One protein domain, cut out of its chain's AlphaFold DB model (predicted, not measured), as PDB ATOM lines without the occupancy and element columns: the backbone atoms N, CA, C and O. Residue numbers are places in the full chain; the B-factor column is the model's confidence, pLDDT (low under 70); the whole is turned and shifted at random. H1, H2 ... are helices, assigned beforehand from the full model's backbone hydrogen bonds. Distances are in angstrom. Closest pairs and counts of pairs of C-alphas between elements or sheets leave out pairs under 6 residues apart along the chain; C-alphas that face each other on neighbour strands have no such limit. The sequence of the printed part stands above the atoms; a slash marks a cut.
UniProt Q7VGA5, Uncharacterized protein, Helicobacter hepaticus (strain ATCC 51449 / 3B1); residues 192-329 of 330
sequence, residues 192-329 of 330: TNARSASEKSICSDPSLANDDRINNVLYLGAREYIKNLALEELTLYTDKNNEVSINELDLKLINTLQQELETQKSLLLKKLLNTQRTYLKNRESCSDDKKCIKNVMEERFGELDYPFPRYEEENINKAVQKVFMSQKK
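AT A GLANCE: This is residues 192 to 329 of the 330 residues of an uncharacterized protein of Helicobacter hepaticus (strain ATCC 51449 / 3B1) (UniProt Q7VGA5). This is a long helical rod: H3 runs through most of its length, H2 and H4 lie side by side toward one end, and H5 follows H4 along the rod to the other end. The short H1 sits crosswise and caps the end where H2 begins, while the long link between H2 and H3 loops out round the opposite end. The printed part has 138 residues with five named helices, H1 to H5 in that order, and no named strand; its class is all helix. It is loose, with a radius of gyration of the C-alphas of 19.9 A, and spans 60 by 25 by 20 A.

IN THESE COORDINATES: Start at Thr 192 and go on to C-alpha 197 at (21.093, 44.963, -1.108), where H1 begins; it ends at residue 204. H2 covers residues 206 to 228 and is 32.7 A long from first to last C-alpha. Find C-alpha 251 at (-13.571, 56.004, 40.136); from there H3, the longest helix, runs 50.9 A to residue 285. H4 holds residues 290 to 304, over 20.8 A. H5 holds residues 307 to 327, over 30.9 A, and ends at C-alpha 327 at (-16.719, 43.842, 38.765).

HOW THE PARTS SIT: H2, H3, H4 and H5 form a bundle, a set of helices running lengthwise together, and H2 and H3 are its hubs, touching four helices each. Look first at the C-alphas of Ile 226 and Lys 265, 6.0 A apart, the closest of the helical hairpin H2 and H3, which run opposite ways at a shallow tilt of 17 degrees. H2 touches H4, the same way at a shallow tilt of 22 degrees, with the C-alphas of Asn 215 and Phe 301 closest at 6.1 A. H3 touches H5 with residues 253 to 268 alone, opposite ways at a shallow tilt of 28 degrees; the C-alphas of Leu 257 and Val 320 are closest, at 6.0 A. H3 and H4 are also a helical hairpin, closest at the C-alphas of Arg 283 and Ile 293, 5.6 A apart. H4 and H5 meet only through their link. H1 touches H3, about perpendicular at 89 degrees, with the C-alphas of Ser 198 and Glu 284 closest at 5.6 A, and it is apart from H5. Every O i to N i+4 pair is within hydrogen-bond range in H1, H2, H3 and H4; in H5 it is 16 of 17.

THE WHOLE: The C-alphas farthest apart are those of Ser 204 and Lys 329, 61.9 A. The printed part has no cut. Residues 229 to 250 make the long link from H2 to H3; in it residues 236 to 237 pair antiparallel with residues 243 to 244. The other links are tight. The mean pLDDT of the printed part is 90.0, and residues 306 to 309 are under 70.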
ATOM      1  N   THR A 192      21.289  57.484   2.204       84.69
ATOM      2  CA  THR A 192      22.755  57.620   2.320       84.69
ATOM      3  C   THR A 192      23.368  56.604   3.283       84.69
ATOM      4  O   THR A 192      24.560  56.315   3.200       84.69
ATOM      5  N   ASN A 193      22.539  56.012   4.142       85.31
ATOM      6  CA  ASN A 193      22.910  55.007   5.125       85.31
ATOM      7  C   ASN A 193      22.469  53.587   4.729       85.31
ATOM      8  O   ASN A 193      22.596  52.681   5.550       85.31
ATOM      9  N   ALA A 194      21.985  53.379   3.497       90.19
ATOM     10  CA  ALA A 194      21.575  52.072   2.985       90.19
ATOM     11  C   ALA A 194      22.750  51.076   2.989       90.19
ATOM     12  O   ALA A 194      23.761  51.273   2.305       90.19
ATOM     13  N   ARG A 195      22.627  49.984   3.749       92.94
ATOM     14  CA  ARG A 195      23.681  48.973   3.918       92.94
ATOM     15  C   ARG A 195      23.386  47.721   3.111       92.94
ATOM     16  O   ARG A 195      24.300  47.196   2.464       92.94
ATOM     17  N   SER A 196      22.142  47.256   3.140       94.88
ATOM     18  CA  SER A 196      21.758  45.999   2.506       94.88
ATOM     19  C   SER A 196      21.524  46.135   1.000       94.88
ATOM     20  O   SER A 196      21.423  47.238   0.455       94.88
ATOM     21  N   ALA A 197      21.460  44.997   0.305       97.25
ATOM     22  CA  ALA A 197      21.093  44.963  -1.108       97.25
ATOM     23  C   ALA A 197      19.651  45.458  -1.319       97.25
ATOM     24  O   ALA A 197      19.419  46.269  -2.213       97.25
ATOM     25  N   SER A 198      18.719  45.073  -0.440       97.12
ATOM     26  CA  SER A 198      17.319  45.502  -0.510       97.12
ATOM     27  C   SER A 198      17.173  47.002  -0.302       97.12
ATOM     28  O   SER A 198      16.520  47.665  -1.101       97.12
ATOM     29  N   GLU A 199      17.845  47.569   0.701       93.12
ATOM     30  CA  GLU A 199      17.831  49.011   0.955       93.12
ATOM     31  C   GLU A 199      18.381  49.801  -0.236       93.12
ATOM     32  O   GLU A 199      17.805  50.812  -0.638       93.12
ATOM     33  N   LYS A 200      19.469  49.325  -0.854       94.12
ATOM     34  CA  LYS A 200      20.032  49.948  -2.060       94.12
ATOM     35  C   LYS A 200      19.075  49.847  -3.246       94.12
ATOM     36  O   LYS A 200      18.896  50.843  -3.945       94.12
ATOM     37  N   SER A 201      18.432  48.694  -3.444       95.12
ATOM     38  CA  SER A 201      17.417  48.512  -4.487       95.12
ATOM     39  C   SER A 201      16.242  49.465  -4.298       95.12
ATOM     40  O   SER A 201      15.892  50.162  -5.249       95.12
ATOM     41  N   ILE A 202      15.716  49.579  -3.075       88.31
ATOM     42  CA  ILE A 202      14.649  50.524  -2.713       88.31
ATOM     43  C   ILE A 202      15.085  51.960  -3.015       88.31
ATOM     44  O   ILE A 202      14.371  52.699  -3.677       88.31
ATOM     45  N   CYS A 203      16.287  52.358  -2.605       85.56
ATOM     46  CA  CYS A 203      16.790  53.713  -2.834       85.56
ATOM     47  C   CYS A 203      17.084  54.042  -4.304       85.56
ATOM     48  O   CYS A 203      17.092  55.215  -4.682       85.56
ATOM     49  N   SER A 204      17.353  53.028  -5.127       85.25
ATOM     50  CA  SER A 204      17.586  53.184  -6.566       85.25
ATOM     51  C   SER A 204      16.300  53.181  -7.399       85.25
ATOM     52  O   SER A 204      16.343  53.527  -8.580       85.25
ATOM     53  N   ASP A 205      15.172  52.778  -6.807       83.38
ATOM     54  CA  ASP A 205      13.895  52.594  -7.488       83.38
ATOM     55  C   ASP A 205      12.805  53.479  -6.860       83.38
ATOM     56  O   ASP A 205      12.364  53.215  -5.741       83.38
ATOM     57  N   PRO A 206      12.337  54.532  -7.558       78.06
ATOM     58  CA  PRO A 206      11.359  55.462  -6.997       78.06
ATOM     59  C   PRO A 206      10.040  54.815  -6.557       78.06
ATOM     60  O   PRO A 206       9.449  55.278  -5.581       78.06
ATOM     61  N   SER A 207       9.584  53.758  -7.244       80.75
ATOM     62  CA  SER A 207       8.349  53.057  -6.870       80.75
ATOM     63  C   SER A 207       8.540  52.355  -5.532       80.75
ATOM     64  O   SER A 207       7.771  52.588  -4.605       80.75
ATOM     65  N   LEU A 208       9.618  51.576  -5.399       83.31
ATOM     66  CA  LEU A 208       9.918  50.864  -4.153       83.31
ATOM     67  C   LEU A 208      10.181  51.827  -2.990       83.31
ATOM     68  O   LEU A 208       9.768  51.560  -1.866       83.31
ATOM     69  N   ALA A 209      10.846  52.960  -3.239       78.88
ATOM     70  CA  ALA A 209      11.049  53.994  -2.224       78.88
ATOM     71  C   ALA A 209       9.720  54.562  -1.705       78.88
ATOM     72  O   ALA A 209       9.573  54.798  -0.504       78.88
ATOM     73  N   ASN A 210       8.745  54.775  -2.592       79.19
ATOM     74  CA  ASN A 210       7.421  55.231  -2.191       79.19
ATOM     75  C   ASN A 210       6.653  54.157  -1.409       79.19
ATOM     76  O   ASN A 210       6.079  54.476  -0.368       79.19
ATOM     77  N   ASP A 211       6.685  52.905  -1.861       80.56
ATOM     78  CA  ASP A 211       6.006  51.786  -1.197       80.56
ATOM     79  C   ASP A 211       6.582  51.536   0.211       80.56
ATOM     80  O   ASP A 211       5.839  51.330   1.176       80.56
ATOM     81  N   ASP A 212       7.906  51.651   0.374       86.25
ATOM     82  CA  ASP A 212       8.573  51.578   1.678       86.25
ATOM     83  C   ASP A 212       8.136  52.716   2.610       86.25
ATOM     84  O   ASP A 212       7.822  52.498   3.783       86.25
ATOM     85  N   ARG A 213       8.076  53.943   2.079       81.62
ATOM     86  CA  ARG A 213       7.618  55.122   2.822       81.62
ATOM     87  C   ARG A 213       6.174  54.952   3.289       81.62
ATOM     88  O   ARG A 213       5.895  55.249   4.449       81.62
ATOM     89  N   ILE A 214       5.274  54.481   2.422       78.75
ATOM     90  CA  ILE A 214       3.866  54.227   2.764       78.75
ATOM     91  C   ILE A 214       3.776  53.206   3.900       78.75
ATOM     92  O   ILE A 214       3.147  53.489   4.917       78.75
ATOM     93  N   ASN A 215       4.471  52.072   3.785       83.06
ATOM     94  CA  ASN A 215       4.505  51.057   4.841       83.06
ATOM     95  C   ASN A 215       5.021  51.614   6.178       83.06
ATOM     96  O   ASN A 215       4.483  51.292   7.240       83.06
ATOM     97  N   ASN A 216       6.037  52.481   6.147       80.56
ATOM     98  CA  ASN A 216       6.544  53.130   7.353       80.56
ATOM     99  C   ASN A 216       5.523  54.101   7.972       80.56
ATOM    100  O   ASN A 216       5.361  54.119   9.191       80.56
ATOM    101  N   VAL A 217       4.810  54.878   7.149       78.62
ATOM    102  CA  VAL A 217       3.731  55.768   7.612       78.62
ATOM    103  C   VAL A 217       2.611  54.962   8.263       78.62
ATOM    104  O   VAL A 217       2.209  55.299   9.372       78.62
ATOM    105  N   LEU A 218       2.158  53.874   7.635       79.44
ATOM    106  CA  LEU A 218       1.115  53.014   8.195       79.44
ATOM    107  C   LEU A 218       1.546  52.384   9.527       79.44
ATOM    108  O   LEU A 218       0.786  52.399  10.493       79.44
ATOM    109  N   TYR A 219       2.787  51.896   9.620       82.69
ATOM    110  CA  TYR A 219       3.329  51.347  10.865       82.69
ATOM    111  C   TYR A 219       3.357  52.387  11.996       82.69
ATOM    112  O   TYR A 219       2.947  52.095  13.124       82.69
ATOM    113  N   LEU A 220       3.846  53.598  11.706       80.81
ATOM    114  CA  LEU A 220       3.902  54.684  12.684       80.81
ATOM    115  C   LEU A 220       2.498  55.152  13.075       80.81
ATOM    116  O   LEU A 220       2.243  55.327  14.262       80.81
ATOM    117  N   GLY A 221       1.585  55.275  12.110       79.50
ATOM    118  CA  GLY A 221       0.184  55.614  12.346       79.50
ATOM    119  C   GLY A 221      -0.502  54.600  13.257       79.50
ATOM    120  O   GLY A 221      -1.060  54.984  14.279       79.50
ATOM    121  N   ALA A 222      -0.366  53.302  12.970       81.06
ATOM    122  CA  ALA A 222      -0.887  52.240  13.829       81.06
ATOM    123  C   ALA A 222      -0.294  52.310  15.245       81.06
ATOM    124  O   ALA A 222      -1.013  52.186  16.235       81.06
ATOM    125  N   ARG A 223       1.016  52.551  15.367       84.06
ATOM    126  CA  ARG A 223       1.688  52.686  16.666       84.06
ATOM    127  C   ARG A 223       1.164  53.874  17.475       84.06
ATOM    128  O   ARG A 223       0.974  53.719  18.680       84.06
ATOM    129  N   GLU A 224       0.985  55.037  16.856       83.19
ATOM    130  CA  GLU A 224       0.467  56.224  17.547       83.19
ATOM    131  C   GLU A 224      -1.019  56.081  17.881       83.19
ATOM    132  O   GLU A 224      -1.406  56.394  19.004       83.19
ATOM    133  N   TYR A 225      -1.822  55.496  16.989       83.94
ATOM    134  CA  TYR A 225      -3.212  55.145  17.277       83.94
ATOM    135  C   TYR A 225      -3.320  54.270  18.538       83.94
ATOM    136  O   TYR A 225      -4.009  54.635  19.484       83.94
ATOM    137  N   ILE A 226      -2.548  53.176  18.626       86.62
ATOM    138  CA  ILE A 226      -2.577  52.287  19.803       86.62
ATOM    139  C   ILE A 226      -2.178  53.027  21.085       86.62
ATOM    140  O   ILE A 226      -2.738  52.760  22.142       86.62
ATOM    141  N   LYS A 227      -1.195  53.934  21.030       86.50
ATOM    142  CA  LYS A 227      -0.773  54.707  22.211       86.50
ATOM    143  C   LYS A 227      -1.842  55.685  22.682       86.50
ATOM    144  O   LYS A 227      -1.976  55.871  23.892       86.50
ATOM    145  N   ASN A 228      -2.550  56.298  21.741       87.56
ATOM    146  CA  ASN A 228      -3.542  57.330  22.012       87.56
ATOM    147  C   ASN A 228      -4.936  56.762  22.284       87.56
ATOM    148  O   ASN A 228      -5.774  57.510  22.768       87.56
ATOM    149  N   LEU A 229      -5.152  55.461  22.051       89.62
ATOM    150  CA  LEU A 229      -6.397  54.784  22.392       89.62
ATOM    151  C   LEU A 229      -6.759  55.055  23.857       89.62
ATOM    152  O   LEU A 229      -5.987  54.737  24.780       89.62
ATOM    153  N   ALA A 230      -7.927  55.662  24.029       93.94
ATOM    154  CA  ALA A 230      -8.470  56.117  25.296       93.94
ATOM    155  C   ALA A 230      -9.695  55.284  25.683       93.94
ATOM    156  O   ALA A 230     -10.300  54.615  24.842       93.94
ATOM    157  N   LEU A 231     -10.055  55.298  26.966       93.25
ATOM    158  CA  LEU A 231     -11.179  54.502  27.452       93.25
ATOM    159  C   LEU A 231     -12.487  54.981  26.810       93.25
ATOM    160  O   LEU A 231     -13.317  54.155  26.458       93.25
ATOM    161  N   GLU A 232     -12.625  56.289  26.590       91.94
ATOM    162  CA  GLU A 232     -13.774  56.968  25.980       91.94
ATOM    163  C   GLU A 232     -14.052  56.540  24.536       91.94
ATOM    164  O   GLU A 232     -15.169  56.712  24.052       91.94
ATOM    165  N   GLU A 233     -13.056  55.976  23.854       88.69
ATOM    166  CA  GLU A 233     -13.215  55.419  22.510       88.69
ATOM    167  C   GLU A 233     -13.787  53.989  22.541       88.69
ATOM    168  O   GLU A 233     -14.212  53.472  21.511       88.69
ATOM    169  N   LEU A 234     -13.842  53.346  23.715       89.19
ATOM    170  CA  LEU A 234     -14.356  51.988  23.880       89.19
ATOM    171  C   LEU A 234     -15.834  51.976  24.275       89.19
ATOM    172  O   LEU A 234     -16.279  52.696  25.166       89.19
ATOM    173  N   THR A 235     -16.593  51.070  23.660       88.38
ATOM    174  CA  THR A 235     -18.017  50.889  23.965       88.38
ATOM    175  C   THR A 235     -18.231  49.784  24.993       88.38
ATOM    176  O   THR A 235     -17.979  48.613  24.705       88.38
ATOM    177  N   LEU A 236     -18.754  50.145  26.167       90.19
ATOM    178  CA  LEU A 236     -19.108  49.205  27.231       90.19
ATOM    179  C   LEU A 236     -20.599  48.875  27.199       90.19
ATOM    180  O   LEU A 236     -21.438  49.764  27.080       90.19
ATOM    181  N   TYR A 237     -20.938  47.601  27.388       90.31
ATOM    182  CA  TYR A 237     -22.323  47.125  27.392       90.31
ATOM    183  C   TYR A 237     -22.698  46.426  28.697       90.31
ATOM    184  O   TYR A 237     -21.898  45.747  29.334       90.31
ATOM    185  N   THR A 238     -23.958  46.543  29.097       88.50
ATOM    186  CA  THR A 238     -24.547  45.705  30.153       88.50
ATOM    187  C   THR A 238     -24.961  44.327  29.629       88.50
ATOM    188  O   THR A 238     -25.001  44.085  28.426       88.50
ATOM    189  N   ASP A 239     -25.352  43.429  30.536       85.06
ATOM    190  CA  ASP A 239     -26.004  42.144  30.230       85.06
ATOM    191  C   ASP A 239     -27.287  42.288  29.392       85.06
ATOM    192  O   ASP A 239     -27.676  41.362  28.683       85.06
ATOM    193  N   LYS A 240     -27.929  43.460  29.445       86.62
ATOM    194  CA  LYS A 240     -29.115  43.813  28.654       86.62
ATOM    195  C   LYS A 240     -28.783  44.510  27.331       86.62
ATOM    196  O   LYS A 240     -29.695  45.018  26.688       86.62
ATOM    197  N   ASN A 241     -27.509  44.553  26.932       85.69
ATOM    198  CA  ASN A 241     -27.004  45.270  25.753       85.69
ATOM    199  C   ASN A 241     -27.252  46.788  25.772       85.69
ATOM    200  O   ASN A 241     -27.194  47.434  24.730       85.69
ATOM    201  N   ASN A 242     -27.495  47.377  26.947       90.31
ATOM    202  CA  ASN A 242     -27.497  48.833  27.080       90.31
ATOM    203  C   ASN A 242     -26.054  49.324  27.159       90.31
ATOM    204  O   ASN A 242     -25.290  48.800  27.977       90.31
ATOM    205  N   GLU A 243     -25.716  50.304  26.328       91.50
ATOM    206  CA  GLU A 243     -24.446  51.024  26.377       91.50
ATOM    207  C   GLU A 243     -24.314  51.781  27.706       91.50
ATOM    208  O   GLU A 243     -25.305  52.289  28.237       91.50
ATOM    209  N   VAL A 244     -23.105  51.812  28.261       91.94
ATOM    210  CA  VAL A 244     -22.800  52.494  29.524       91.94
ATOM    211  C   VAL A 244     -21.760  53.570  29.272       91.94
ATOM    212  O   VAL A 244     -20.671  53.283  28.779       91.94
ATOM    213  N   SER A 245     -22.083  54.800  29.662       92.06
ATOM    214  CA  SER A 245     -21.135  55.908  29.615       92.06
ATOM    215  C   SER A 245     -20.081  55.751  30.710       92.06
ATOM    216  O   SER A 245     -20.411  55.520  31.873       92.06
ATOM    217  N   ILE A 246     -18.805  55.932  30.368       90.88
ATOM    218  CA  ILE A 246     -17.688  55.869  31.330       90.88
ATOM    219  C   ILE A 246     -17.850  56.887  32.462       90.88
ATOM    220  O   ILE A 246     -17.484  56.603  33.600       90.88
ATOM    221  N   ASN A 247     -18.476  58.031  32.177       90.50
ATOM    222  CA  ASN A 247     -18.738  59.081  33.164       90.50
ATOM    223  C   ASN A 247     -19.748  58.664  34.250       90.50
ATOM    224  O   ASN A 247     -19.870  59.352  35.260       90.50
ATOM    225  N   GLU A 248     -20.483  57.567  34.048       92.25
ATOM    226  CA  GLU A 248     -21.437  57.017  35.020       92.25
ATOM    227  C   GLU A 248     -20.799  55.978  35.955       92.25
ATOM    228  O   GLU A 248     -21.450  55.501  36.887       92.25
ATOM    229  N   LEU A 249     -19.539  55.600  35.712       93.25
ATOM    230  CA  LEU A 249     -18.825  54.600  36.499       93.25
ATOM    231  C   LEU A 249     -18.161  55.229  37.728       93.25
ATOM    232  O   LEU A 249     -17.750  56.388  37.724       93.25
ATOM    233  N   ASP A 250     -18.012  54.444  38.794       95.62
ATOM    234  CA  ASP A 250     -17.239  54.883  39.949       95.62
ATOM    235  C   ASP A 250     -15.730  54.918  39.639       95.62
ATOM    236  O   ASP A 250     -15.209  54.182  38.796       95.62
ATOM    237  N   LEU A 251     -14.998  55.765  40.370       95.81
ATOM    238  CA  LEU A 251     -13.571  56.004  40.136       95.81
ATOM    239  C   LEU A 251     -12.709  54.735  40.272       95.81
ATOM    240  O   LEU A 251     -11.686  54.608  39.598       95.81
ATOM    241  N   LYS A 252     -13.094  53.784  41.135       96.44
ATOM    242  CA  LYS A 252     -12.340  52.536  41.323       96.44
ATOM    243  C   LYS A 252     -12.479  51.650  40.084       96.44
ATOM    244  O   LYS A 252     -11.476  51.096  39.624       96.44
ATOM    245  N   LEU A 253     -13.684  51.547  39.526       95.19
ATOM    246  CA  LEU A 253     -13.923  50.820  38.284       95.19
ATOM    247  C   LEU A 253     -13.208  51.486  37.103       95.19
ATOM    248  O   LEU A 253     -12.510  50.787  36.374       95.19
ATOM    249  N   ILE A 254     -13.276  52.816  36.971       96.12
ATOM    250  CA  ILE A 254     -12.550  53.564  35.925       96.12
ATOM    251  C   ILE A 254     -11.051  53.247  35.966       96.12
ATOM    252  O   ILE A 254     -10.475  52.861  34.951       96.12
ATOM    253  N   ASN A 255     -10.424  53.320  37.144       97.12
ATOM    254  CA  ASN A 255      -8.999  53.008  37.294       97.12
ATOM    255  C   ASN A 255      -8.669  51.559  36.903       97.12
ATOM    256  O   ASN A 255      -7.626  51.298  36.303       97.12
ATOM    257  N   THR A 256      -9.562  50.617  37.214       97.44
ATOM    258  CA  THR A 256      -9.389  49.198  36.867       97.44
ATOM    259  C   THR A 256      -9.480  48.985  35.354       97.44
ATOM    260  O   THR A 256      -8.653  48.280  34.778       97.44
ATOM    261  N   LEU A 257     -10.447  49.625  34.691       97.25
ATOM    262  CA  LEU A 257     -10.601  49.562  33.237       97.25
ATOM    263  C   LEU A 257      -9.432  50.240  32.516       97.25
ATOM    264  O   LEU A 257      -8.922  49.688  31.544       97.25
ATOM    265  N   GLN A 258      -8.954  51.378  33.026       97.81
ATOM    266  CA  GLN A 258      -7.771  52.050  32.490       97.81
ATOM    267  C   GLN A 258      -6.523  51.164  32.598       97.81
ATOM    268  O   GLN A 258      -5.734  51.086  31.659       97.81
ATOM    269  N   GLN A 259      -6.343  50.457  33.718       98.06
ATOM    270  CA  GLN A 259      -5.222  49.530  33.890       98.06
ATOM    271  C   GLN A 259      -5.288  48.352  32.902       98.06
ATOM    272  O   GLN A 259      -4.254  47.949  32.355       98.06
ATOM    273  N   GLU A 260      -6.482  47.808  32.652       97.75
ATOM    274  CA  GLU A 260      -6.676  46.770  31.636       97.75
ATOM    275  C   GLU A 260      -6.377  47.312  30.232       97.75
ATOM    276  O   GLU A 260      -5.625  46.687  29.484       97.75
ATOM    277  N   LEU A 261      -6.880  48.504  29.897       97.38
ATOM    278  CA  LEU A 261      -6.610  49.166  28.622       97.38
ATOM    279  C   LEU A 261      -5.103  49.340  28.384       97.38
ATOM    280  O   LEU A 261      -4.594  48.927  27.343       97.38
ATOM    281  N   GLU A 262      -4.357  49.870  29.357       97.81
ATOM    282  CA  GLU A 262      -2.900  50.029  29.236       97.81
ATOM    283  C   GLU A 262      -2.167  48.684  29.099       97.81
ATOM    284  O   GLU A 262      -1.192  48.565  28.345       97.81
ATOM    285  N   THR A 263      -2.663  47.638  29.765       98.00
ATOM    286  CA  THR A 263      -2.135  46.275  29.614       98.00
ATOM    287  C   THR A 263      -2.319  45.778  28.181       98.00
ATOM    288  O   THR A 263      -1.363  45.295  27.563       98.00
ATOM    289  N   GLN A 264      -3.512  45.951  27.613       97.12
ATOM    290  CA  GLN A 264      -3.803  45.533  26.245       97.12
ATOM    291  C   GLN A 264      -3.045  46.369  25.201       97.12
ATOM    292  O   GLN A 264      -2.464  45.800  24.273       97.12
ATOM    293  N   LYS A 265      -2.939  47.693  25.388       95.25
ATOM    294  CA  LYS A 265      -2.115  48.584  24.546       95.25
ATOM    295  C   LYS A 265      -0.664  48.113  24.498       95.25
ATOM    296  O   LYS A 265      -0.082  47.997  23.420       95.25
ATOM    297  N   SER A 266      -0.082  47.773  25.648       96.75
ATOM    298  CA  SER A 266       1.290  47.254  25.738       96.75
ATOM    299  C   SER A 266       1.476  45.936  24.972       96.75
ATOM    300  O   SER A 266       2.440  45.779  24.211       96.75
ATOM    301  N   LEU A 267       0.531  44.996  25.109       95.94
ATOM    302  CA  LEU A 267       0.548  43.729  24.368       95.94
ATOM    303  C   LEU A 267       0.457  43.954  22.854       95.94
ATOM    304  O   LEU A 267       1.226  43.355  22.093       95.94
ATOM    305  N   LEU A 268      -0.429  44.849  22.422       94.25
ATOM    306  CA  LEU A 268      -0.632  45.153  21.012       94.25
ATOM    307  C   LEU A 268       0.569  45.886  20.398       94.25
ATOM    308  O   LEU A 268       1.029  45.510  19.320       94.25
ATOM    309  N   LEU A 269       1.169  46.846  21.108       92.69
ATOM    310  CA  LEU A 269       2.411  47.503  20.684       92.69
ATOM    311  C   LEU A 269       3.555  46.498  20.513       92.69
ATOM    312  O   LEU A 269       4.317  46.571  19.543       92.69
ATOM    313  N   LYS A 270       3.668  45.525  21.424       95.19
ATOM    314  CA  LYS A 270       4.656  44.444  21.315       95.19
ATOM    315  C   LYS A 270       4.388  43.559  20.095       95.19
ATOM    316  O   LYS A 270       5.335  43.201  19.392       95.19
ATOM    317  N   LYS A 271       3.121  43.228  19.822       93.38
ATOM    318  CA  LYS A 271       2.712  42.476  18.626       93.38
ATOM    319  C   LYS A 271       3.065  43.238  17.346       93.38
ATOM    320  O   LYS A 271       3.768  42.681  16.508       93.38
ATOM    321  N   LEU A 272       2.680  44.512  17.240       89.62
ATOM    322  CA  LEU A 272       2.979  45.384  16.097       89.62
ATOM    323  C   LEU A 272       4.492  45.521  15.848       89.62
ATOM    324  O   LEU A 272       4.956  45.442  14.712       89.62
ATOM    325  N   LEU A 273       5.296  45.676  16.905       92.88
ATOM    326  CA  LEU A 273       6.757  45.709  16.781       92.88
ATOM    327  C   LEU A 273       7.324  44.381  16.260       92.88
ATOM    328  O   LEU A 273       8.242  44.376  15.439       92.88
ATOM    329  N   ASN A 274       6.802  43.252  16.739       92.06
ATOM    330  CA  ASN A 274       7.250  41.938  16.293       92.06
ATOM    331  C   ASN A 274       6.891  41.685  14.823       92.06
ATOM    332  O   ASN A 274       7.757  41.224  14.081       92.06
ATOM    333  N   THR A 275       5.679  42.036  14.381       93.50
ATOM    334  CA  THR A 275       5.294  41.904  12.964       93.50
ATOM    335  C   THR A 275       6.138  42.810  12.073       93.50
ATOM    336  O   THR A 275       6.633  42.353  11.048       93.50
ATOM    337  N   GLN A 276       6.439  44.041  12.510       93.25
ATOM    338  CA  GLN A 276       7.339  44.938  11.778       93.25
ATOM    339  C   GLN A 276       8.753  44.362  11.636       93.25
ATOM    340  O   GLN A 276       9.354  44.448  10.569       93.25
ATOM    341  N   ARG A 277       9.296  43.746  12.693       93.94
ATOM    342  CA  ARG A 277      10.609  43.082  12.635       93.94
ATOM    343  C   ARG A 277      10.613  41.904  11.664       93.94
ATOM    344  O   ARG A 277      11.606  41.714  10.966       93.94
ATOM    345  N   THR A 278       9.539  41.120  11.636       94.50
ATOM    346  CA  THR A 278       9.382  40.011  10.689       94.50
ATOM    347  C   THR A 278       9.296  40.523   9.254       94.50
ATOM    348  O   THR A 278      10.060  40.055   8.417       94.50
ATOM    349  N   TYR A 279       8.466  41.536   8.993       95.88
ATOM    350  CA  TYR A 279       8.384  42.203   7.690       95.88
ATOM    351  C   TYR A 279       9.760  42.674   7.206       95.88
ATOM    352  O   TYR A 279      10.176  42.316   6.108       95.88
ATOM    353  N   LEU A 280      10.503  43.411   8.042       94.25
ATOM    354  CA  LEU A 280      11.830  43.904   7.668       94.25
ATOM    355  C   LEU A 280      12.781  42.747   7.343       94.25
ATOM    356  O   LEU A 280      13.461  42.796   6.328       94.25
ATOM    357  N   LYS A 281      12.787  41.668   8.137       96.56
ATOM    358  CA  LYS A 281      13.591  40.471   7.829       96.56
ATOM    359  C   LYS A 281      13.207  39.828   6.494       96.56
ATOM    360  O   LYS A 281      14.102  39.455   5.740       96.56
ATOM    361  N   ASN A 282      11.913  39.708   6.201       96.94
ATOM    362  CA  ASN A 282      11.431  39.142   4.942       96.94
ATOM    363  C   ASN A 282      11.833  40.027   3.756       96.94
ATOM    364  O   ASN A 282      12.351  39.520   2.765       96.94
ATOM    365  N   ARG A 283      11.696  41.350   3.894       96.69
ATOM    366  CA  ARG A 283      12.139  42.329   2.894       96.69
ATOM    367  C   ARG A 283      13.635  42.191   2.614       96.69
ATOM    368  O   ARG A 283      14.021  42.111   1.457       96.69
ATOM    369  N   GLU A 284      14.460  42.097   3.659       96.25
ATOM    370  CA  GLU A 284      15.912  41.908   3.520       96.25
ATOM    371  C   GLU A 284      16.290  40.565   2.878       96.25
ATOM    372  O   GLU A 284      17.313  40.463   2.199       96.25
ATOM    373  N   SER A 285      15.469  39.524   3.054       97.75
ATOM    374  CA  SER A 285      15.714  38.214   2.434       97.75
ATOM    375  C   SER A 285      15.578  38.224   0.905       97.75
ATOM    376  O   SER A 285      16.130  37.346   0.246       97.75
ATOM    377  N   CYS A 286      14.922  39.244   0.336       97.88
ATOM    378  CA  CYS A 286      14.803  39.429  -1.110       97.88
ATOM    379  C   CYS A 286      16.104  39.891  -1.789       97.88
ATOM    380  O   CYS A 286      16.168  39.896  -3.018       97.88
ATOM    381  N   SER A 287      17.137  40.299  -1.035       96.94
ATOM    382  CA  SER A 287      18.348  40.908  -1.605       96.94
ATOM    383  C   SER A 287      17.976  42.063  -2.552       96.94
ATOM    384  O   SER A 287      17.245  42.962  -2.153       96.94
ATOM    385  N   ASP A 288      18.444  42.070  -3.795       96.94
ATOM    386  CA  ASP A 288      18.208  43.091  -4.808       96.94
ATOM    387  C   ASP A 288      17.030  42.780  -5.752       96.94
ATOM    388  O   ASP A 288      16.747  43.590  -6.641       96.94
ATOM    389  N   ASP A 289      16.302  41.672  -5.549       98.44
ATOM    390  CA  ASP A 289      15.128  41.314  -6.352       98.44
ATOM    391  C   ASP A 289      13.966  42.283  -6.085       98.44
ATOM    392  O   ASP A 289      13.190  42.151  -5.135       98.44
ATOM    393  N   LYS A 290      13.818  43.254  -6.988       97.56
ATOM    394  CA  LYS A 290      12.775  44.284  -6.938       97.56
ATOM    395  C   LYS A 290      11.356  43.719  -6.917       97.56
ATOM    396  O   LYS A 290      10.491  44.313  -6.279       97.56
ATOM    397  N   LYS A 291      11.099  42.600  -7.605       98.12
ATOM    398  CA  LYS A 291       9.766  41.985  -7.638       98.12
ATOM    399  C   LYS A 291       9.457  41.330  -6.294       98.12
ATOM    400  O   LYS A 291       8.359  41.512  -5.781       98.12
ATOM    401  N   CYS A 292      10.430  40.632  -5.710       98.62
ATOM    402  CA  CYS A 292      10.313  40.095  -4.353       98.62
ATOM    403  C   CYS A 292      10.065  41.215  -3.331       98.62
ATOM    404  O   CYS A 292       9.101  41.138  -2.572       98.62
ATOM    405  N   ILE A 293      10.870  42.289  -3.361       98.31
ATOM    406  CA  ILE A 293      10.722  43.441  -2.453       98.31
ATOM    407  C   ILE A 293       9.317  44.038  -2.564       98.31
ATOM    408  O   ILE A 293       8.668  44.261  -1.543       98.31
ATOM    409  N   LYS A 294       8.841  44.262  -3.794       96.88
ATOM    410  CA  LYS A 294       7.507  44.809  -4.046       96.88
ATOM    411  C   LYS A 294       6.407  43.923  -3.460       96.88
ATOM    412  O   LYS A 294       5.564  44.427  -2.728       96.88
ATOM    413  N   ASN A 295       6.454  42.614  -3.709       97.94
ATOM    414  CA  ASN A 295       5.461  41.679  -3.175       97.94
ATOM    415  C   ASN A 295       5.423  41.706  -1.636       97.94
ATOM    416  O   ASN A 295       4.348  41.779  -1.050       97.94
ATOM    417  N   VAL A 296       6.588  41.719  -0.974       98.19
ATOM    418  CA  VAL A 296       6.668  41.807   0.497       98.19
ATOM    419  C   VAL A 296       6.086  43.130   1.022       98.19
ATOM    420  O   VAL A 296       5.462  43.156   2.081       98.19
ATOM    421  N   MET A 297       6.272  44.238   0.297       96.00
ATOM    422  CA  MET A 297       5.685  45.539   0.644       96.00
ATOM    423  C   MET A 297       4.167  45.583   0.441       96.00
ATOM    424  O   MET A 297       3.479  46.201   1.252       96.00
ATOM    425  N   GLU A 298       3.645  44.943  -0.605       94.00
ATOM    426  CA  GLU A 298       2.203  44.842  -0.870       94.00
ATOM    427  C   GLU A 298       1.498  43.958   0.169       94.00
ATOM    428  O   GLU A 298       0.447  44.333   0.688       94.00
ATOM    429  N   GLU A 299       2.101  42.825   0.545       94.62
ATOM    430  CA  GLU A 299       1.611  41.989   1.649       94.62
ATOM    431  C   GLU A 299       1.556  42.789   2.955       94.62
ATOM    432  O   GLU A 299       0.543  42.783   3.656       94.62
ATOM    433  N   ARG A 300       2.620  43.548   3.251       93.94
ATOM    434  CA  ARG A 300       2.676  44.395   4.443       93.94
ATOM    435  C   ARG A 300       1.637  45.511   4.426       93.94
ATOM    436  O   ARG A 300       1.076  45.812   5.478       93.94
ATOM    437  N   PHE A 301       1.362  46.088   3.259       88.25
ATOM    438  CA  PHE A 301       0.286  47.057   3.101       88.25
ATOM    439  C   PHE A 301      -1.045  46.422   3.510       88.25
ATOM    440  O   PHE A 301      -1.716  46.959   4.380       88.25
ATOM    441  N   GLY A 302      -1.374  45.232   3.000       86.06
ATOM    442  CA  GLY A 302      -2.592  44.513   3.393       86.06
ATOM    443  C   GLY A 302      -2.675  44.183   4.892       86.06
ATOM    444  O   GLY A 302      -3.766  44.190   5.461       86.06
ATOM    445  N   GLU A 303      -1.538  43.927   5.547       88.38
ATOM    446  CA  GLU A 303      -1.477  43.704   6.998       88.38
ATOM    447  C   GLU A 303      -1.679  44.970   7.835       88.38
ATOM    448  O   GLU A 303      -2.182  44.857   8.948       88.38
ATOM    449  N   LEU A 304      -1.212  46.131   7.360       81.75
ATOM    450  CA  LEU A 304      -1.209  47.399   8.101       81.75
ATOM    451  C   LEU A 304      -2.356  48.346   7.733       81.75
ATOM    452  O   LEU A 304      -2.633  49.268   8.499       81.75
ATOM    453  N   ASP A 305      -2.973  48.155   6.570       75.00
ATOM    454  CA  ASP A 305      -4.111  48.937   6.094       75.00
ATOM    455  C   ASP A 305      -5.367  48.672   6.963       75.00
ATOM    456  O   ASP A 305      -5.301  48.075   8.043       75.00
ATOM    457  N   TYR A 306      -6.526  49.134   6.488       59.56
ATOM    458  CA  TYR A 306      -7.888  49.083   7.033       59.56
ATOM    459  C   TYR A 306      -8.212  48.052   8.147       59.56
ATOM    460  O   TYR A 306      -8.915  48.426   9.091       59.56
ATOM    461  N   PRO A 307      -7.767  46.777   8.110       59.84
ATOM    462  CA  PRO A 307      -8.019  45.823   9.193       59.84
ATOM    463  C   PRO A 307      -7.230  46.013  10.507       59.84
ATOM    464  O   PRO A 307      -7.754  45.627  11.555       59.84
ATOM    465  N   PHE A 308      -5.999  46.546  10.510       66.75
ATOM    466  CA  PHE A 308      -5.111  46.369  11.678       66.75
ATOM    467  C   PHE A 308      -5.551  47.092  12.959       66.75
ATOM    468  O   PHE A 308      -5.581  46.437  14.002       66.75
ATOM    469  N   PRO A 309      -5.924  48.390  12.950       67.19
ATOM    470  CA  PRO A 309      -6.406  49.007  14.177       67.19
ATOM    471  C   PRO A 309      -7.764  48.428  14.587       67.19
ATOM    472  O   PRO A 309      -7.950  48.106  15.752       67.19
ATOM    473  N   ARG A 310      -8.671  48.179  13.633       75.38
ATOM    474  CA  ARG A 310     -10.066  47.820  13.935       75.38
ATOM    475  C   ARG A 310     -10.233  46.433  14.564       75.38
ATOM    476  O   ARG A 310     -10.971  46.293  15.536       75.38
ATOM    477  N   TYR A 311      -9.585  45.392  14.029       83.25
ATOM    478  CA  TYR A 311      -9.721  44.045  14.610       83.25
ATOM    479  C   TYR A 311      -9.073  43.944  15.989       83.25
ATOM    480  O   TYR A 311      -9.541  43.207  16.857       83.25
ATOM    481  N   GLU A 312      -7.979  44.670  16.193       87.94
ATOM    482  CA  GLU A 312      -7.274  44.657  17.465       87.94
ATOM    483  C   GLU A 312      -7.992  45.523  18.504       87.94
ATOM    484  O   GLU A 312      -8.097  45.110  19.654       87.94
ATOM    485  N   GLU A 313      -8.586  46.647  18.100       87.00
ATOM    486  CA  GLU A 313      -9.498  47.449  18.921       87.00
ATOM    487  C   GLU A 313     -10.686  46.613  19.418       87.00
ATOM    488  O   GLU A 313     -11.007  46.650  20.604       87.00
ATOM    489  N   GLU A 314     -11.283  45.766  18.570       90.00
ATOM    490  CA  GLU A 314     -12.350  44.847  18.990       90.00
ATOM    491  C   GLU A 314     -11.874  43.865  20.079       90.00
ATOM    492  O   GLU A 314     -12.605  43.571  21.029       90.00
ATOM    493  N   ASN A 315     -10.636  43.366  19.979       91.88
ATOM    494  CA  ASN A 315     -10.051  42.490  20.997       91.88
ATOM    495  C   ASN A 315      -9.790  43.235  22.312       91.88
ATOM    496  O   ASN A 315     -10.070  42.688  23.382       91.88
ATOM    497  N   ILE A 316      -9.299  44.478  22.237       93.81
ATOM    498  CA  ILE A 316      -9.129  45.355  23.402       93.81
ATOM    499  C   ILE A 316     -10.485  45.594  24.060       93.81
ATOM    500  O   ILE A 316     -10.629  45.367  25.261       93.81
ATOM    501  N   ASN A 317     -11.500  45.963  23.276       93.00
ATOM    502  CA  ASN A 317     -12.838  46.222  23.784       93.00
ATOM    503  C   ASN A 317     -13.414  44.975  24.480       93.00
ATOM    504  O   ASN A 317     -13.870  45.050  25.617       93.00
ATOM    505  N   LYS A 318     -13.279  43.781  23.886       94.44
ATOM    506  CA  LYS A 318     -13.686  42.515  24.529       94.44
ATOM    507  C   LYS A 318     -12.972  42.257  25.859       94.44
ATOM    508  O   LYS A 318     -13.600  41.756  26.795       94.44
ATOM    509  N   ALA A 319     -11.678  42.560  25.956       95.88
ATOM    510  CA  ALA A 319     -10.910  42.386  27.187       95.88
ATOM    511  C   ALA A 319     -11.374  43.357  28.286       95.88
ATOM    512  O   ALA A 319     -11.675  42.924  29.401       95.88
ATOM    513  N   VAL A 320     -11.534  44.639  27.948       95.75
ATOM    514  CA  VAL A 320     -12.032  45.674  28.869       95.75
ATOM    515  C   VAL A 320     -13.471  45.367  29.307       95.75
ATOM    516  O   VAL A 320     -13.772  45.362  30.502       95.75
ATOM    517  N   GLN A 321     -14.342  44.981  28.373       95.38
ATOM    518  CA  GLN A 321     -15.716  44.546  28.635       95.38
ATOM    519  C   GLN A 321     -15.771  43.348  29.596       95.38
ATOM    520  O   GLN A 321     -16.630  43.281  30.478       95.38
ATOM    521  N   LYS A 322     -14.849  42.388  29.470       96.12
ATOM    522  CA  LYS A 322     -14.769  41.243  30.388       96.12
ATOM    523  C   LYS A 322     -14.451  41.688  31.819       96.12
ATOM    524  O   LYS A 322     -15.057  41.164  32.756       96.12
ATOM    525  N   VAL A 323     -13.535  42.643  31.990       96.19
ATOM    526  CA  VAL A 323     -13.217  43.223  33.304       96.19
ATOM    527  C   VAL A 323     -14.427  43.965  33.866       96.19
ATOM    528  O   VAL A 323     -14.829  43.678  34.995       96.19
ATOM    529  N   PHE A 324     -15.079  44.807  33.060       95.62
ATOM    530  CA  PHE A 324     -16.311  45.508  33.435       95.62
ATOM    531  C   PHE A 324     -17.393  44.554  33.967       95.62
ATOM    532  O   PHE A 324     -17.930  44.751  35.058       95.62
ATOM    533  N   MET A 325     -17.657  43.457  33.252       94.25
ATOM    534  CA  MET A 325     -18.665  42.467  33.654       94.25
ATOM    535  C   MET A 325     -18.275  41.656  34.895       94.25
ATOM    536  O   MET A 325     -19.156  41.128  35.574       94.25
ATOM    537  N   SER A 326     -16.979  41.522  35.191       93.75
ATOM    538  CA  SER A 326     -16.508  40.818  36.390       93.75
ATOM    539  C   SER A 326     -16.739  41.625  37.668       93.75
ATOM    540  O   SER A 326     -17.129  41.045  38.673       93.75
ATOM    541  N   GLN A 327     -16.582  42.951  37.607       90.06
ATOM    542  CA  GLN A 327     -16.719  43.842  38.765       90.06
ATOM    543  C   GLN A 327     -18.182  44.113  39.157       90.06
ATOM    544  O   GLN A 327     -18.440  44.542  40.270       90.06
ATOM    545  N   LYS A 328     -19.150  43.846  38.267       78.56
ATOM    546  CA  LYS A 328     -20.593  43.969  38.560       78.56
ATOM    547  C   LYS A 328     -21.193  42.801  39.349       78.56
ATOM    548  O   LYS A 328     -22.371  42.856  39.693       78.56
ATOM    549  N   LYS A 329     -20.445  41.711  39.534       70.81
ATOM    550  CA  LYS A 329     -20.936  40.507  40.224       70.81
ATOM    551  C   LYS A 329     -20.708  40.534  41.737       70.81
ATOM    552  O   LYS A 329     -21.264  39.667  42.408       70.81
TER     553      LYS A 329